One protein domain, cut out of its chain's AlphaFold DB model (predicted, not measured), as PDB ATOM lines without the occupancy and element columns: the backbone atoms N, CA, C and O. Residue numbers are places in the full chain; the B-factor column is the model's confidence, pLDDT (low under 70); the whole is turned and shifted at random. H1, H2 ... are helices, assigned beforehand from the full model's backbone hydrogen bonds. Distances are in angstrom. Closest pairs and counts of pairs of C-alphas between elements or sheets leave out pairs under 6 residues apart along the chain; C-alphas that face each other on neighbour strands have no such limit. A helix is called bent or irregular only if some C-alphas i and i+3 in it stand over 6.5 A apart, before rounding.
ATOM      1  N   ARG A 626     133.032 101.055 107.812       44.19
ATOM      2  CA  ARG A 626     131.571 101.066 107.989       44.19
ATOM      3  C   ARG A 626     130.843 101.460 106.709       44.19
ATOM      4  O   ARG A 626     130.980 102.581 106.235       44.19
ATOM      5  N   ASP A 627     129.995 100.557 106.234       54.88
ATOM      6  CA  ASP A 627     128.984 100.827 105.215       54.88
ATOM      7  C   ASP A 627     127.967 101.886 105.721       54.88
ATOM      8  O   ASP A 627     127.403 101.716 106.815       54.88
ATOM      9  N   PRO A 628     127.700 102.970 104.958       63.31
ATOM     10  CA  PRO A 628     126.674 103.966 105.274       63.31
ATOM     11  C   PRO A 628     125.276 103.388 105.549       63.31
ATOM     12  O   PRO A 628     124.540 103.952 106.365       63.31
ATOM     13  N   TYR A 629     124.909 102.261 104.928       61.88
ATOM     14  CA  TYR A 629     123.675 101.523 105.228       61.88
ATOM     15  C   TYR A 629     123.633 101.101 106.701       61.88
ATOM     16  O   TYR A 629     122.686 101.427 107.421       61.88
ATOM     17  N   THR A 630     124.704 100.462 107.184       59.72
ATOM     18  CA  THR A 630     124.809  99.989 108.572       59.72
ATOM     19  C   THR A 630     124.714 101.159 109.551       59.72
ATOM     20  O   THR A 630     123.942 101.109 110.507       59.72
ATOM     21  N   GLU A 631     125.423 102.263 109.293       73.88
ATOM     22  CA  GLU A 631     125.371 103.442 110.167       73.88
ATOM     23  C   GLU A 631     123.969 104.094 110.200       73.88
ATOM     24  O   GLU A 631     123.548 104.628 111.231       73.88
ATOM     25  N   LYS A 632     123.213 104.024 109.096       75.06
ATOM     26  CA  LYS A 632     121.826 104.508 109.002       75.06
ATOM     27  C   LYS A 632     120.856 103.627 109.800       75.06
ATOM     28  O   LYS A 632     120.026 104.173 110.532       75.06
ATOM     29  N   VAL A 633     121.004 102.298 109.737       69.38
ATOM     30  CA  VAL A 633     120.248 101.343 110.574       69.38
ATOM     31  C   VAL A 633     120.538 101.578 112.062       69.38
ATOM     32  O   VAL A 633     119.600 101.732 112.848       69.38
ATOM     33  N   GLU A 634     121.814 101.702 112.454       73.75
ATOM     34  CA  GLU A 634     122.213 101.985 113.843       73.75
ATOM     35  C   GLU A 634     121.570 103.284 114.372       73.75
ATOM     36  O   GLU A 634     121.038 103.311 115.487       73.75
ATOM     37  N   LYS A 635     121.565 104.359 113.569       81.19
ATOM     38  CA  LYS A 635     120.965 105.659 113.929       81.19
ATOM     39  C   LYS A 635     119.444 105.598 114.085       81.19
ATOM     40  O   LYS A 635     118.913 106.193 115.031       81.19
ATOM     41  N   GLU A 636     118.732 104.902 113.196       79.19
ATOM     42  CA  GLU A 636     117.271 104.790 113.290       79.19
ATOM     43  C   GLU A 636     116.855 103.911 114.481       79.19
ATOM     44  O   GLU A 636     116.023 104.336 115.289       79.19
ATOM     45  N   PHE A 637     117.501 102.753 114.671       77.94
ATOM     46  CA  PHE A 637     117.268 101.882 115.828       77.94
ATOM     47  C   PHE A 637     117.519 102.613 117.156       77.94
ATOM     48  O   PHE A 637     116.655 102.638 118.037       77.94
ATOM     49  N   ALA A 638     118.663 103.296 117.282       79.38
ATOM     50  CA  ALA A 638     118.998 104.077 118.470       79.38
ATOM     51  C   ALA A 638     117.972 105.189 118.762       79.38
ATOM     52  O   ALA A 638     117.758 105.549 119.920       79.38
ATOM     53  N   THR A 639     117.322 105.732 117.730       84.12
ATOM     54  CA  THR A 639     116.285 106.764 117.873       84.12
ATOM     55  C   THR A 639     114.948 106.164 118.319       84.12
ATOM     56  O   THR A 639     114.326 106.696 119.243       84.12
ATOM     57  N   LYS A 640     114.536 105.024 117.746       80.12
ATOM     58  CA  LYS A 640     113.343 104.272 118.174       80.12
ATOM     59  C   LYS A 640     113.450 103.794 119.625       80.12
ATOM     60  O   LYS A 640     112.553 104.067 120.420       80.12
ATOM     61  N   LEU A 641     114.567 103.169 120.008       80.00
ATOM     62  CA  LEU A 641     114.757 102.636 121.362       80.00
ATOM     63  C   LEU A 641     114.723 103.745 122.431       80.00
ATOM     64  O   LEU A 641     114.119 103.570 123.488       80.00
ATOM     65  N   ARG A 642     115.279 104.933 122.142       81.12
ATOM     66  CA  ARG A 642     115.141 106.116 123.018       81.12
ATOM     67  C   ARG A 642     113.690 106.578 123.168       81.12
ATOM     68  O   ARG A 642     113.323 107.037 124.248       81.12
ATOM     69  N   ARG A 643     112.870 106.478 122.113       84.69
ATOM     70  CA  ARG A 643     111.441 106.832 122.161       84.69
ATOM     71  C   ARG A 643     110.672 105.870 123.068       84.69
ATOM     72  O   ARG A 643     109.960 106.349 123.941       84.69
ATOM     73  N   GLU A 644     110.878 104.559 122.931       79.31
ATOM     74  CA  GLU A 644     110.255 103.546 123.802       79.31
ATOM     75  C   GLU A 644     110.648 103.709 125.276       79.31
ATOM     76  O   GLU A 644     109.781 103.794 126.147       79.31
ATOM     77  N   LEU A 645     111.947 103.831 125.575       81.19
ATOM     78  CA  LEU A 645     112.415 104.003 126.955       81.19
ATOM     79  C   LEU A 645     111.866 105.299 127.585       81.19
ATOM     80  O   LEU A 645     111.469 105.296 128.752       81.19
ATOM     81  N   LYS A 646     111.747 106.383 126.800       84.19
ATOM     82  CA  LYS A 646     111.122 107.642 127.238       84.19
ATOM     83  C   LYS A 646     109.610 107.505 127.467       84.19
ATOM     84  O   LYS A 646     109.118 108.031 128.464       84.19
ATOM     85  N   LEU A 647     108.879 106.805 126.594       85.62
ATOM     86  CA  LEU A 647     107.443 106.528 126.767       85.62
ATOM     87  C   LEU A 647     107.181 105.734 128.055       85.62
ATOM     88  O   LEU A 647     106.282 106.072 128.820       85.62
ATOM     89  N   ARG A 648     108.037 104.750 128.351       79.94
ATOM     90  CA  ARG A 648     107.992 103.932 129.577       79.94
ATOM     91  C   ARG A 648     108.541 104.640 130.826       79.94
ATOM     92  O   ARG A 648     108.639 104.016 131.877       79.94
ATOM     93  N   ARG A 649     108.886 105.933 130.729       85.31
ATOM     94  CA  ARG A 649     109.467 106.773 131.800       85.31
ATOM     95  C   ARG A 649     110.750 106.202 132.432       85.31
ATOM     96  O   ARG A 649     111.089 106.559 133.557       85.31
ATOM     97  N   ILE A 650     111.485 105.354 131.713       77.12
ATOM     98  CA  ILE A 650     112.754 104.790 132.184       77.12
ATOM     99  C   ILE A 650     113.834 105.875 132.039       77.12
ATOM    100  O   ILE A 650     114.042 106.369 130.926       77.12
ATOM    101  N   PRO A 651     114.524 106.291 133.119       66.06
ATOM    102  CA  PRO A 651     115.583 107.289 133.026       66.06
ATOM    103  C   PRO A 651     116.820 106.673 132.365       66.06
ATOM    104  O   PRO A 651     117.403 105.722 132.879       66.06
ATOM    105  N   VAL A 652     117.231 107.228 131.223       68.56
ATOM    106  CA  VAL A 652     118.374 106.728 130.451       68.56
ATOM    107  C   VAL A 652     119.482 107.778 130.405       68.56
ATOM    108  O   VAL A 652     119.338 108.810 129.748       68.56
ATOM    109  N   ASP A 653     120.612 107.499 131.054       67.88
ATOM    110  CA  ASP A 653     121.856 108.241 130.826       67.88
ATOM    111  C   ASP A 653     122.354 107.952 129.390       67.88
ATOM    112  O   ASP A 653     122.524 106.780 129.041       67.88
ATOM    113  N   PRO A 654     122.609 108.964 128.535       62.22
ATOM    114  CA  PRO A 654     123.150 108.764 127.188       62.22
ATOM    115  C   PRO A 654     124.466 107.969 127.122       62.22
ATOM    116  O   PRO A 654     124.723 107.321 126.105       62.22
ATOM    117  N   ALA A 655     125.290 107.990 128.176       55.31
ATOM    118  CA  ALA A 655     126.491 107.163 128.278       55.31
ATOM    119  C   ALA A 655     126.127 105.688 128.505       55.31
ATOM    120  O   ALA A 655     126.547 104.830 127.725       55.31
ATOM    121  N   LEU A 656     125.271 105.400 129.496       51.12
ATOM    122  CA  LEU A 656     124.744 104.050 129.722       51.12
ATOM    123  C   LEU A 656     123.937 103.544 128.523       51.12
ATOM    124  O   LEU A 656     124.021 102.363 128.229       51.12
ATOM    125  N   PHE A 657     123.235 104.400 127.774       61.22
ATOM    126  CA  PHE A 657     122.553 104.003 126.537       61.22
ATOM    127  C   PHE A 657     123.527 103.470 125.486       61.22
ATOM    128  O   PHE A 657     123.229 102.478 124.827       61.22
ATOM    129  N   LYS A 658     124.694 104.111 125.317       59.62
ATOM    130  CA  LYS A 658     125.714 103.626 124.380       59.62
ATOM    131  C   LYS A 658     126.271 102.282 124.852       59.62
ATOM    132  O   LYS A 658     126.338 101.359 124.049       59.62
ATOM    133  N   SER A 659     126.604 102.156 126.137       56.00
ATOM    134  CA  SER A 659     127.066 100.888 126.714       56.00
ATOM    135  C   SER A 659     126.005  99.788 126.636       56.00
ATOM    136  O   SER A 659     126.342  98.661 126.314       56.00
ATOM    137  N   PHE A 660     124.729 100.105 126.863       58.03
ATOM    138  CA  PHE A 660     123.610  99.164 126.810       58.03
ATOM    139  C   PHE A 660     123.287  98.728 125.378       58.03
ATOM    140  O   PHE A 660     123.066  97.550 125.142       58.03
ATOM    141  N   TYR A 661     123.329  99.643 124.403       64.25
ATOM    142  CA  TYR A 661     123.227  99.292 122.984       64.25
ATOM    143  C   TYR A 661     124.333  98.307 122.578       64.25
ATOM    144  O   TYR A 661     124.043  97.277 121.974       64.25
ATOM    145  N   TRP A 662     125.585  98.586 122.963       60.50
ATOM    146  CA  TRP A 662     126.697  97.668 122.715       60.50
ATOM    147  C   TRP A 662     126.590  96.375 123.523       60.50
ATOM    148  O   TRP A 662     126.974  95.345 123.002       60.50
ATOM    149  N   MET A 663     126.026  96.386 124.731       51.66
ATOM    150  CA  MET A 663     125.823  95.191 125.558       51.66
ATOM    151  C   MET A 663     124.709  94.287 125.018       51.66
ATOM    152  O   MET A 663     124.874  93.079 125.027       51.66
ATOM    153  N   VAL A 664     123.601  94.842 124.511       51.78
ATOM    154  CA  VAL A 664     122.526  94.064 123.867       51.78
ATOM    155  C   VAL A 664     122.972  93.525 122.512       51.78
ATOM    156  O   VAL A 664     122.638  92.395 122.179       51.78
ATOM    157  N   ARG A 665     123.748  94.304 121.745       50.41
ATOM    158  CA  ARG A 665     124.350  93.832 120.493       50.41
ATOM    159  C   ARG A 665     125.402  92.755 120.754       50.41
ATOM    160  O   ARG A 665     125.292  91.679 120.196       50.41
ATOM    161  N   TYR A 666     126.331  92.994 121.679       45.84
ATOM    162  CA  TYR A 666     127.317  91.998 122.094       45.84
ATOM    163  C   TYR A 666     126.627  90.742 122.636       45.84
ATOM    164  O   TYR A 666     126.973  89.660 122.215       45.84
ATOM    165  N   ALA A 667     125.580  90.840 123.459       46.09
ATOM    166  CA  ALA A 667     124.825  89.666 123.913       46.09
ATOM    167  C   ALA A 667     124.022  88.956 122.800       46.09
ATOM    168  O   ALA A 667     123.560  87.843 123.025       46.09
ATOM    169  N   ALA A 668     123.828  89.569 121.627       45.81
ATOM    170  CA  ALA A 668     123.288  88.903 120.442       45.81
ATOM    171  C   ALA A 668     124.401  88.237 119.611       45.81
ATOM    172  O   ALA A 668     124.217  87.106 119.172       45.81
ATOM    173  N   ASP A 669     125.547  88.910 119.462       42.03
ATOM    174  CA  ASP A 669     126.716  88.456 118.694       42.03
ATOM    175  C   ASP A 669     127.522  87.353 119.447       42.03
ATOM    176  O   ASP A 669     127.988  86.386 118.860       42.03
ATOM    177  N   ASP A 670     127.658  87.443 120.771       38.53
ATOM    178  CA  ASP A 670     128.414  86.517 121.643       38.53
ATOM    179  C   ASP A 670     127.672  85.175 121.828       38.53
ATOM    180  O   ASP A 670     128.287  84.129 122.018       38.53
ATOM    181  N   MET A 671     126.341  85.161 121.664       34.12
ATOM    182  CA  MET A 671     125.556  83.917 121.627       34.12
ATOM    183  C   MET A 671     125.693  83.125 120.315       34.12
ATOM    184  O   MET A 671     125.161  82.020 120.253       34.12
ATOM    185  N   SER A 764     113.247  90.051 137.911       73.00
ATOM    186  CA  SER A 764     114.599  90.606 138.046       73.00
ATOM    187  C   SER A 764     114.906  91.612 136.927       73.00
ATOM    188  O   SER A 764     114.267  91.629 135.872       73.00
ATOM    189  N   PHE A 765     115.898  92.482 137.142       53.72
ATOM    190  CA  PHE A 765     116.367  93.388 136.086       53.72
ATOM    191  C   PHE A 765     116.913  92.606 134.877       53.72
ATOM    192  O   PHE A 765     116.721  93.011 133.734       53.72
ATOM    193  N   GLU A 766     117.531  91.457 135.140       52.62
ATOM    194  CA  GLU A 766     118.098  90.547 134.149       52.62
ATOM    195  C   GLU A 766     116.999  89.859 133.322       52.62
ATOM    196  O   GLU A 766     117.032  89.928 132.094       52.62
ATOM    197  N   ASP A 767     115.941  89.347 133.964       59.78
ATOM    198  CA  ASP A 767     114.729  88.864 133.282       59.78
ATOM    199  C   ASP A 767     114.108  89.957 132.402       59.78
ATOM    200  O   ASP A 767     113.694  89.697 131.271       59.78
ATOM    201  N   TYR A 768     114.029  91.197 132.896       65.94
ATOM    202  CA  TYR A 768     113.446  92.312 132.148       65.94
ATOM    203  C   TYR A 768     114.258  92.646 130.886       65.94
ATOM    204  O   TYR A 768     113.684  92.811 129.804       65.94
ATOM    205  N   VAL A 769     115.590  92.680 130.989       65.88
ATOM    206  CA  VAL A 769     116.487  92.847 129.834       65.88
ATOM    207  C   VAL A 769     116.318  91.681 128.851       65.88
ATOM    208  O   VAL A 769     115.998  91.905 127.678       65.88
ATOM    209  N   ASN A 770     116.440  90.444 129.339       58.97
ATOM    210  CA  ASN A 770     116.488  89.233 128.518       58.97
ATOM    211  C   ASN A 770     115.142  88.867 127.874       58.97
ATOM    212  O   ASN A 770     115.128  88.284 126.790       58.97
ATOM    213  N   THR A 771     114.008  89.226 128.488       65.75
ATOM    214  CA  THR A 771     112.666  88.921 127.953       65.75
ATOM    215  C   THR A 771     111.999  90.098 127.249       65.75
ATOM    216  O   THR A 771     111.346  89.890 126.229       65.75
ATOM    217  N   THR A 772     112.125  91.327 127.761       71.50
ATOM    218  CA  THR A 772     111.367  92.481 127.248       71.50
ATOM    219  C   THR A 772     112.201  93.290 126.265       71.50
ATOM    220  O   THR A 772     111.772  93.511 125.132       71.50
ATOM    221  N   LEU A 773     113.415  93.692 126.653       69.50
ATOM    222  CA  LEU A 773     114.264  94.515 125.788       69.50
ATOM    223  C   LEU A 773     114.838  93.706 124.610       69.50
ATOM    224  O   LEU A 773     114.896  94.240 123.505       69.50
ATOM    225  N   ARG A 774     115.125  92.406 124.785       72.06
ATOM    226  CA  ARG A 774     115.479  91.491 123.677       72.06
ATOM    227  C   ARG A 774     114.364  91.352 122.629       72.06
ATOM    228  O   ARG A 774     114.651  91.415 121.438       72.06
ATOM    229  N   ARG A 775     113.092  91.216 123.035       69.25
ATOM    230  CA  ARG A 775     111.954  91.151 122.086       69.25
ATOM    231  C   ARG A 775     111.768  92.458 121.317       69.25
ATOM    232  O   ARG A 775     111.490  92.419 120.125       69.25
ATOM    233  N   ILE A 776     111.947  93.601 121.986       75.19
ATOM    234  CA  ILE A 776     111.908  94.921 121.337       75.19
ATOM    235  C   ILE A 776     113.085  95.078 120.363       75.19
ATOM    236  O   ILE A 776     112.884  95.592 119.267       75.19
ATOM    237  N   TYR A 777     114.284  94.599 120.719       76.31
ATOM    238  CA  TYR A 777     115.442  94.584 119.822       76.31
ATOM    239  C   TYR A 777     115.151  93.783 118.549       76.31
ATOM    240  O   TYR A 777     115.228  94.355 117.469       76.31
ATOM    241  N   ILE A 778     114.756  92.509 118.677       65.38
ATOM    242  CA  ILE A 778     114.490  91.620 117.531       65.38
ATOM    243  C   ILE A 778     113.356  92.193 116.668       65.38
ATOM    244  O   ILE A 778     113.567  92.497 115.501       65.38
ATOM    245  N   SER A 779     112.197  92.493 117.265       75.19
ATOM    246  CA  SER A 779     111.029  92.983 116.518       75.19
ATOM    247  C   SER A 779     111.278  94.310 115.787       75.19
ATOM    248  O   SER A 779     110.702  94.536 114.725       75.19
ATOM    249  N   GLU A 780     112.115  95.208 116.319       78.00
ATOM    250  CA  GLU A 780     112.501  96.423 115.591       78.00
ATOM    251  C   GLU A 780     113.666  96.204 114.619       78.00
ATOM    252  O   GLU A 780     113.721  96.917 113.619       78.00
ATOM    253  N   ALA A 781     114.553  95.233 114.851       65.56
ATOM    254  CA  ALA A 781     115.583  94.835 113.892       65.56
ATOM    255  C   ALA A 781     114.952  94.229 112.628       65.56
ATOM    256  O   ALA A 781     115.277  94.685 111.536       65.56
ATOM    257  N   ASP A 782     113.979  93.324 112.765       62.53
ATOM    258  CA  ASP A 782     113.260  92.701 111.643       62.53
ATOM    259  C   ASP A 782     112.498  93.752 110.817       62.53
ATOM    260  O   ASP A 782     112.641  93.838 109.597       62.53
ATOM    261  N   LYS A 783     111.751  94.646 111.486       76.12
ATOM    262  CA  LYS A 783     111.048  95.766 110.828       76.12
ATOM    263  C   LYS A 783     111.998  96.733 110.132       76.12
ATOM    264  O   LYS A 783     111.608  97.365 109.152       76.12
ATOM    265  N   LEU A 784     113.213  96.913 110.652       71.94
ATOM    266  CA  LEU A 784     114.238  97.692 109.966       71.94
ATOM    267  C   LEU A 784     114.773  96.896 108.768       71.94
ATOM    268  O   LEU A 784     114.788  97.455 107.681       71.94
ATOM    269  N   ALA A 785     115.107  95.613 108.906       65.00
ATOM    270  CA  ALA A 785     115.564  94.774 107.798       65.00
ATOM    271  C   ALA A 785     114.579  94.796 106.613       65.00
ATOM    272  O   ALA A 785     114.988  95.126 105.504       65.00
ATOM    273  N   GLU A 786     113.279  94.580 106.841       69.88
ATOM    274  CA  GLU A 786     112.256  94.693 105.785       69.88
ATOM    275  C   GLU A 786     112.185  96.104 105.178       69.88
ATOM    276  O   GLU A 786     112.196  96.260 103.958       69.88
ATOM    277  N   LYS A 787     112.201  97.158 106.008       80.00
ATOM    278  CA  LYS A 787     112.233  98.559 105.544       80.00
ATOM    279  C   LYS A 787     113.491  98.880 104.720       80.00
ATOM    280  O   LYS A 787     113.467  99.777 103.877       80.00
ATOM    281  N   PHE A 788     114.597  98.188 104.982       72.25
ATOM    282  CA  PHE A 788     115.895  98.439 104.368       72.25
ATOM    283  C   PHE A 788     116.220  97.503 103.188       72.25
ATOM    284  O   PHE A 788     117.040  97.906 102.364       72.25
ATOM    285  N   LYS A 789     115.528  96.368 102.986       69.69
ATOM    286  CA  LYS A 789     115.646  95.534 101.764       69.69
ATOM    287  C   LYS A 789     115.505  96.344 100.457       69.69
ATOM    288  O   LYS A 789     116.375  96.195  99.597       69.69
ATOM    289  N   PRO A 790     114.511  97.247 100.279       78.31
ATOM    290  CA  PRO A 790     114.419  98.075  99.071       78.31
ATOM    291  C   PRO A 790     115.595  99.043  98.919       78.31
ATOM    292  O   PRO A 790     116.012  99.331  97.805       78.31
ATOM    293  N   LEU A 791     116.162  99.526 100.030       75.31
ATOM    294  CA  LEU A 791     117.337 100.400 100.017       75.31
ATOM    295  C   LEU A 791     118.624  99.626  99.704       75.31
ATOM    296  O   LEU A 791     119.477 100.161  99.007       75.31
ATOM    297  N   GLN A 792     118.744  98.374 100.153       72.25
ATOM    298  CA  GLN A 792     119.840  97.485  99.770       72.25
ATOM    299  C   GLN A 792     119.753  97.125  98.279       72.25
ATOM    300  O   GLN A 792     120.757  97.225  97.579       72.25
ATOM    301  N   LYS A 793     118.551  96.810  97.762       80.69
ATOM    302  CA  LYS A 793     118.316  96.647  96.316       80.69
ATOM    303  C   LYS A 793     118.714  97.918  95.562       80.69
ATOM    304  O   LYS A 793     119.549  97.846  94.672       80.69
ATOM    305  N   ALA A 794     118.188  99.079  95.954       78.50
ATOM    306  CA  ALA A 794     118.494 100.357  95.311       78.50
ATOM    307  C   ALA A 794     119.989 100.725  95.375       78.50
ATOM    308  O   ALA A 794     120.499 101.347  94.449       78.50
ATOM    309  N   GLN A 795     120.711 100.328  96.429       78.12
ATOM    310  CA  GLN A 795     122.157 100.529  96.525       78.12
ATOM    311  C   GLN A 795     122.931  99.589  95.587       78.12
ATOM    312  O   GLN A 795     123.797 100.067  94.866       78.12
ATOM    313  N   ILE A 796     122.562  98.306  95.493       71.31
ATOM    314  CA  ILE A 796     123.139  97.360  94.516       71.31
ATOM    315  C   ILE A 796     122.863  97.824  93.074       71.31
ATOM    316  O   ILE A 796     123.769  97.856  92.244       71.31
ATOM    317  N   VAL A 797     121.631  98.255  92.788       85.12
ATOM    318  CA  VAL A 797     121.227  98.861  91.508       85.12
ATOM    319  C   VAL A 797     122.035 100.135  91.226       85.12
ATOM    320  O   VAL A 797     122.473 100.352  90.100       85.12
ATOM    321  N   LYS A 798     122.304 100.968  92.239       85.00
ATOM    322  CA  LYS A 798     123.128 102.173  92.081       85.00
ATOM    323  C   LYS A 798     124.604 101.866  91.819       85.00
ATOM    324  O   LYS A 798     125.211 102.506  90.967       85.00
ATOM    325  N   GLU A 799     125.180 100.917  92.550       78.25
ATOM    326  CA  GLU A 799     126.606 100.575  92.487       78.25
ATOM    327  C   GLU A 799     126.974  99.749  91.245       78.25
ATOM    328  O   GLU A 799     128.104  99.847  90.770       78.25
ATOM    329  N   LEU A 800     126.038  98.957  90.704       71.44
ATOM    330  CA  LEU A 800     126.275  98.094  89.539       71.44
ATOM    331  C   LEU A 800     125.623  98.600  88.239       71.44
ATOM    332  O   LEU A 800     126.169  98.347  87.171       71.44
ATOM    333  N   PHE A 801     124.501  99.326  88.320       89.00
ATOM    334  CA  PHE A 801     123.686  99.765  87.169       89.00
ATOM    335  C   PHE A 801     123.423 101.281  87.156       89.00
ATOM    336  O   PHE A 801     122.486 101.756  86.520       89.00
ATOM    337  N   GLY A 802     124.208 102.066  87.902       90.75
ATOM    338  CA  GLY A 802     124.103 103.533  87.953       90.75
ATOM    339  C   GLY A 802     122.820 104.087  88.593       90.75
ATOM    340  O   GLY A 802     122.698 105.298  88.767       90.75
ATOM    341  N   GLY A 803     121.886 103.219  88.991       90.25
ATOM    342  CA  GLY A 803     120.553 103.572  89.482       90.25
ATOM    343  C   GLY A 803     119.418 103.062  88.590       90.25
ATOM    344  O   GLY A 803     118.261 103.177  88.986       90.25
ATOM    345  N   ASP A 804     119.728 102.473  87.432       92.00
ATOM    346  CA  ASP A 804     118.728 101.928  86.517       92.00
ATOM    347  C   ASP A 804     118.225 100.547  86.986       92.00
ATOM    348  O   ASP A 804     118.851  99.501  86.792       92.00
ATOM    349  N   GLU A 805     117.057 100.554  87.630       87.75
ATOM    350  CA  GLU A 805     116.368  99.344  88.081       87.75
ATOM    351  C   GLU A 805     115.801  98.516  86.914       87.75
ATOM    352  O   GLU A 805     115.682  97.299  87.049       87.75
ATOM    353  N   GLN A 806     115.520  99.130  85.756       89.06
ATOM    354  CA  GLN A 806     115.142  98.403  84.540       89.06
ATOM    355  C   GLN A 806     116.358  97.686  83.947       89.06
ATOM    356  O   GLN A 806     116.238  96.521  83.584       89.06
ATOM    357  N   ALA A 807     117.546  98.300  83.927       85.56
ATOM    358  CA  ALA A 807     118.781  97.609  83.546       85.56
ATOM    359  C   ALA A 807     119.101  96.439  84.496       85.56
ATOM    360  O   ALA A 807     119.372  95.335  84.026       85.56
ATOM    361  N   PHE A 808     118.979  96.631  85.816       86.44
ATOM    362  CA  PHE A 808     119.148  95.542  86.787       86.44
ATOM    363  C   PHE A 808     118.149  94.395  86.565       86.44
ATOM    364  O   PHE A 808     118.541  93.232  86.600       86.44
ATOM    365  N   LEU A 809     116.868  94.693  86.320       82.44
ATOM    366  CA  LEU A 809     115.849  93.672  86.040       82.44
ATOM    367  C   LEU A 809     115.965  93.078  84.625       82.44
ATOM    368  O   LEU A 809     115.489  91.973  84.401       82.44
ATOM    369  N   LYS A 810     116.620  93.759  83.683       84.75
ATOM    370  CA  LYS A 810     116.917  93.252  82.335       84.75
ATOM    371  C   LYS A 810     118.145  92.338  82.313       84.75
ATOM    372  O   LYS A 810     118.157  91.378  81.548       84.75
ATOM    373  N   GLU A 811     119.152  92.600  83.148       71.56
ATOM    374  CA  GLU A 811     120.339  91.740  83.295       71.56
ATOM    375  C   GLU A 811     120.118  90.598  84.307       71.56
ATOM    376  O   GLU A 811     120.638  89.498  84.124       71.56
ATOM    377  N   TYR A 812     119.276  90.806  85.329       71.81
ATOM    378  CA  TYR A 812     118.866  89.788  86.306       71.81
ATOM    379  C   TYR A 812     117.330  89.626  86.408       71.81
ATOM    380  O   TYR A 812     116.779  89.724  87.511       71.81
ATOM    381  N   PRO A 813     116.608  89.300  85.312       72.56
ATOM    382  CA  PRO A 813     115.143  89.128  85.337       72.56
ATOM    383  C   PRO A 813     114.693  88.035  86.312       72.56
ATOM    384  O   PRO A 813     113.625  88.097  86.915       72.56
ATOM    385  N   LEU A 814     115.579  87.069  86.542       59.94
ATOM    386  CA  LEU A 814     115.385  85.893  87.380       59.94
ATOM    387  C   LEU A 814     115.535  86.190  88.886       59.94
ATOM    388  O   LEU A 814     115.358  85.288  89.700       59.94
ATOM    389  N   TRP A 815     115.846  87.437  89.276       66.31
ATOM    390  CA  TRP A 815     115.865  87.881  90.678       66.31
ATOM    391  C   TRP A 815     114.455  87.948  91.293       66.31
ATOM    392  O   TRP A 815     114.305  87.840  92.508       66.31
ATOM    393  N   ALA A 816     113.419  88.125  90.466       66.94
ATOM    394  CA  ALA A 816     112.024  88.202  90.904       66.94
ATOM    395  C   ALA A 816     111.258  86.866  90.794       66.94
ATOM    396  O   ALA A 816     110.149  86.758  91.310       66.94
TER     397      ALA A 816
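What this domain is: This is residues 626 to 671 and 764 to 816 of the 1235 residues of an uncharacterized protein of Pristionchus pacificus (UniProt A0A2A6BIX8). One long bent helix, H3, runs most of the length of a loose rod, with H1 slanting over its first arm, H3a, at a steep tilt of 47 degrees, and H2 passing close to H3a at about a right angle. The small helix H4 packs on the second arm, H3b, at one end of the rod, at a steep tilt of 61 degrees. The printed part has 99 residues, with four named helices in the order H1, H2, H3, H4 and no named strand; the class is all helix. The whole is loose, with a radius of gyration of the C-alphas of 17.8 A, and spans 56 by 25 by 23 A.

Where its parts are: H1, residues 628 to 647, begins at C-alpha 628 (126.674, 103.966, 105.274) and is 29.0 A long. H2, residues 654 to 671, is 25.6 A long. H3, residues 765 to 801, was assigned as one helix by its hydrogen bonds but is bent, with C-alphas 787 and 790 6.8 A apart. Its arms are H3a, residues 765 to 787, 31.3 A, and H3b, residues 790 to 801, 15.2 A, at a steep tilt of 46 degrees. H4, residues 805 to 811, is 9.8 A long and ends at C-alpha 811 (120.339, 91.740, 83.295).

How they stand to each other: H1, with residues 633 to 637 alone, touches H3a at a steep tilt of 47 degrees, opposite ways; the closest C-alphas are those of Val 633 and Leu 784, 7.1 A apart. H2 and H3a are close but not clearly touching, about perpendicular at 83 degrees, with the C-alphas of Val 664 and Arg 774 closest at 7.5 A. H1 and H2 are also close but not clearly touching, the closest C-alphas being Ala 638 and Tyr 661, 7.8 A. H4 touches H3b, with the C-alphas of Val 797 and Glu 805 closest at 6.0 A. H4 is apart from H1, H2 and H3a. Every O i to N i+4 pair is within hydrogen-bond range in H1, H3b and H4, against 13 of 14 in H2 and 17 of 19 in H3a.

The domain as a whole: The C-alphas of Ser 764 and Lys 810 are the two farthest apart, at 55.8 A. Residues 672 to 763 are not printed, and C-alphas 671 and 764 are 20.8 A apart across the cut. Of the links printed whole, H3 to H4 is tight and H1 to H2 short. The mean pLDDT of the printed part is 70.1, with 45 residues under 70, among them residues 651 to 671.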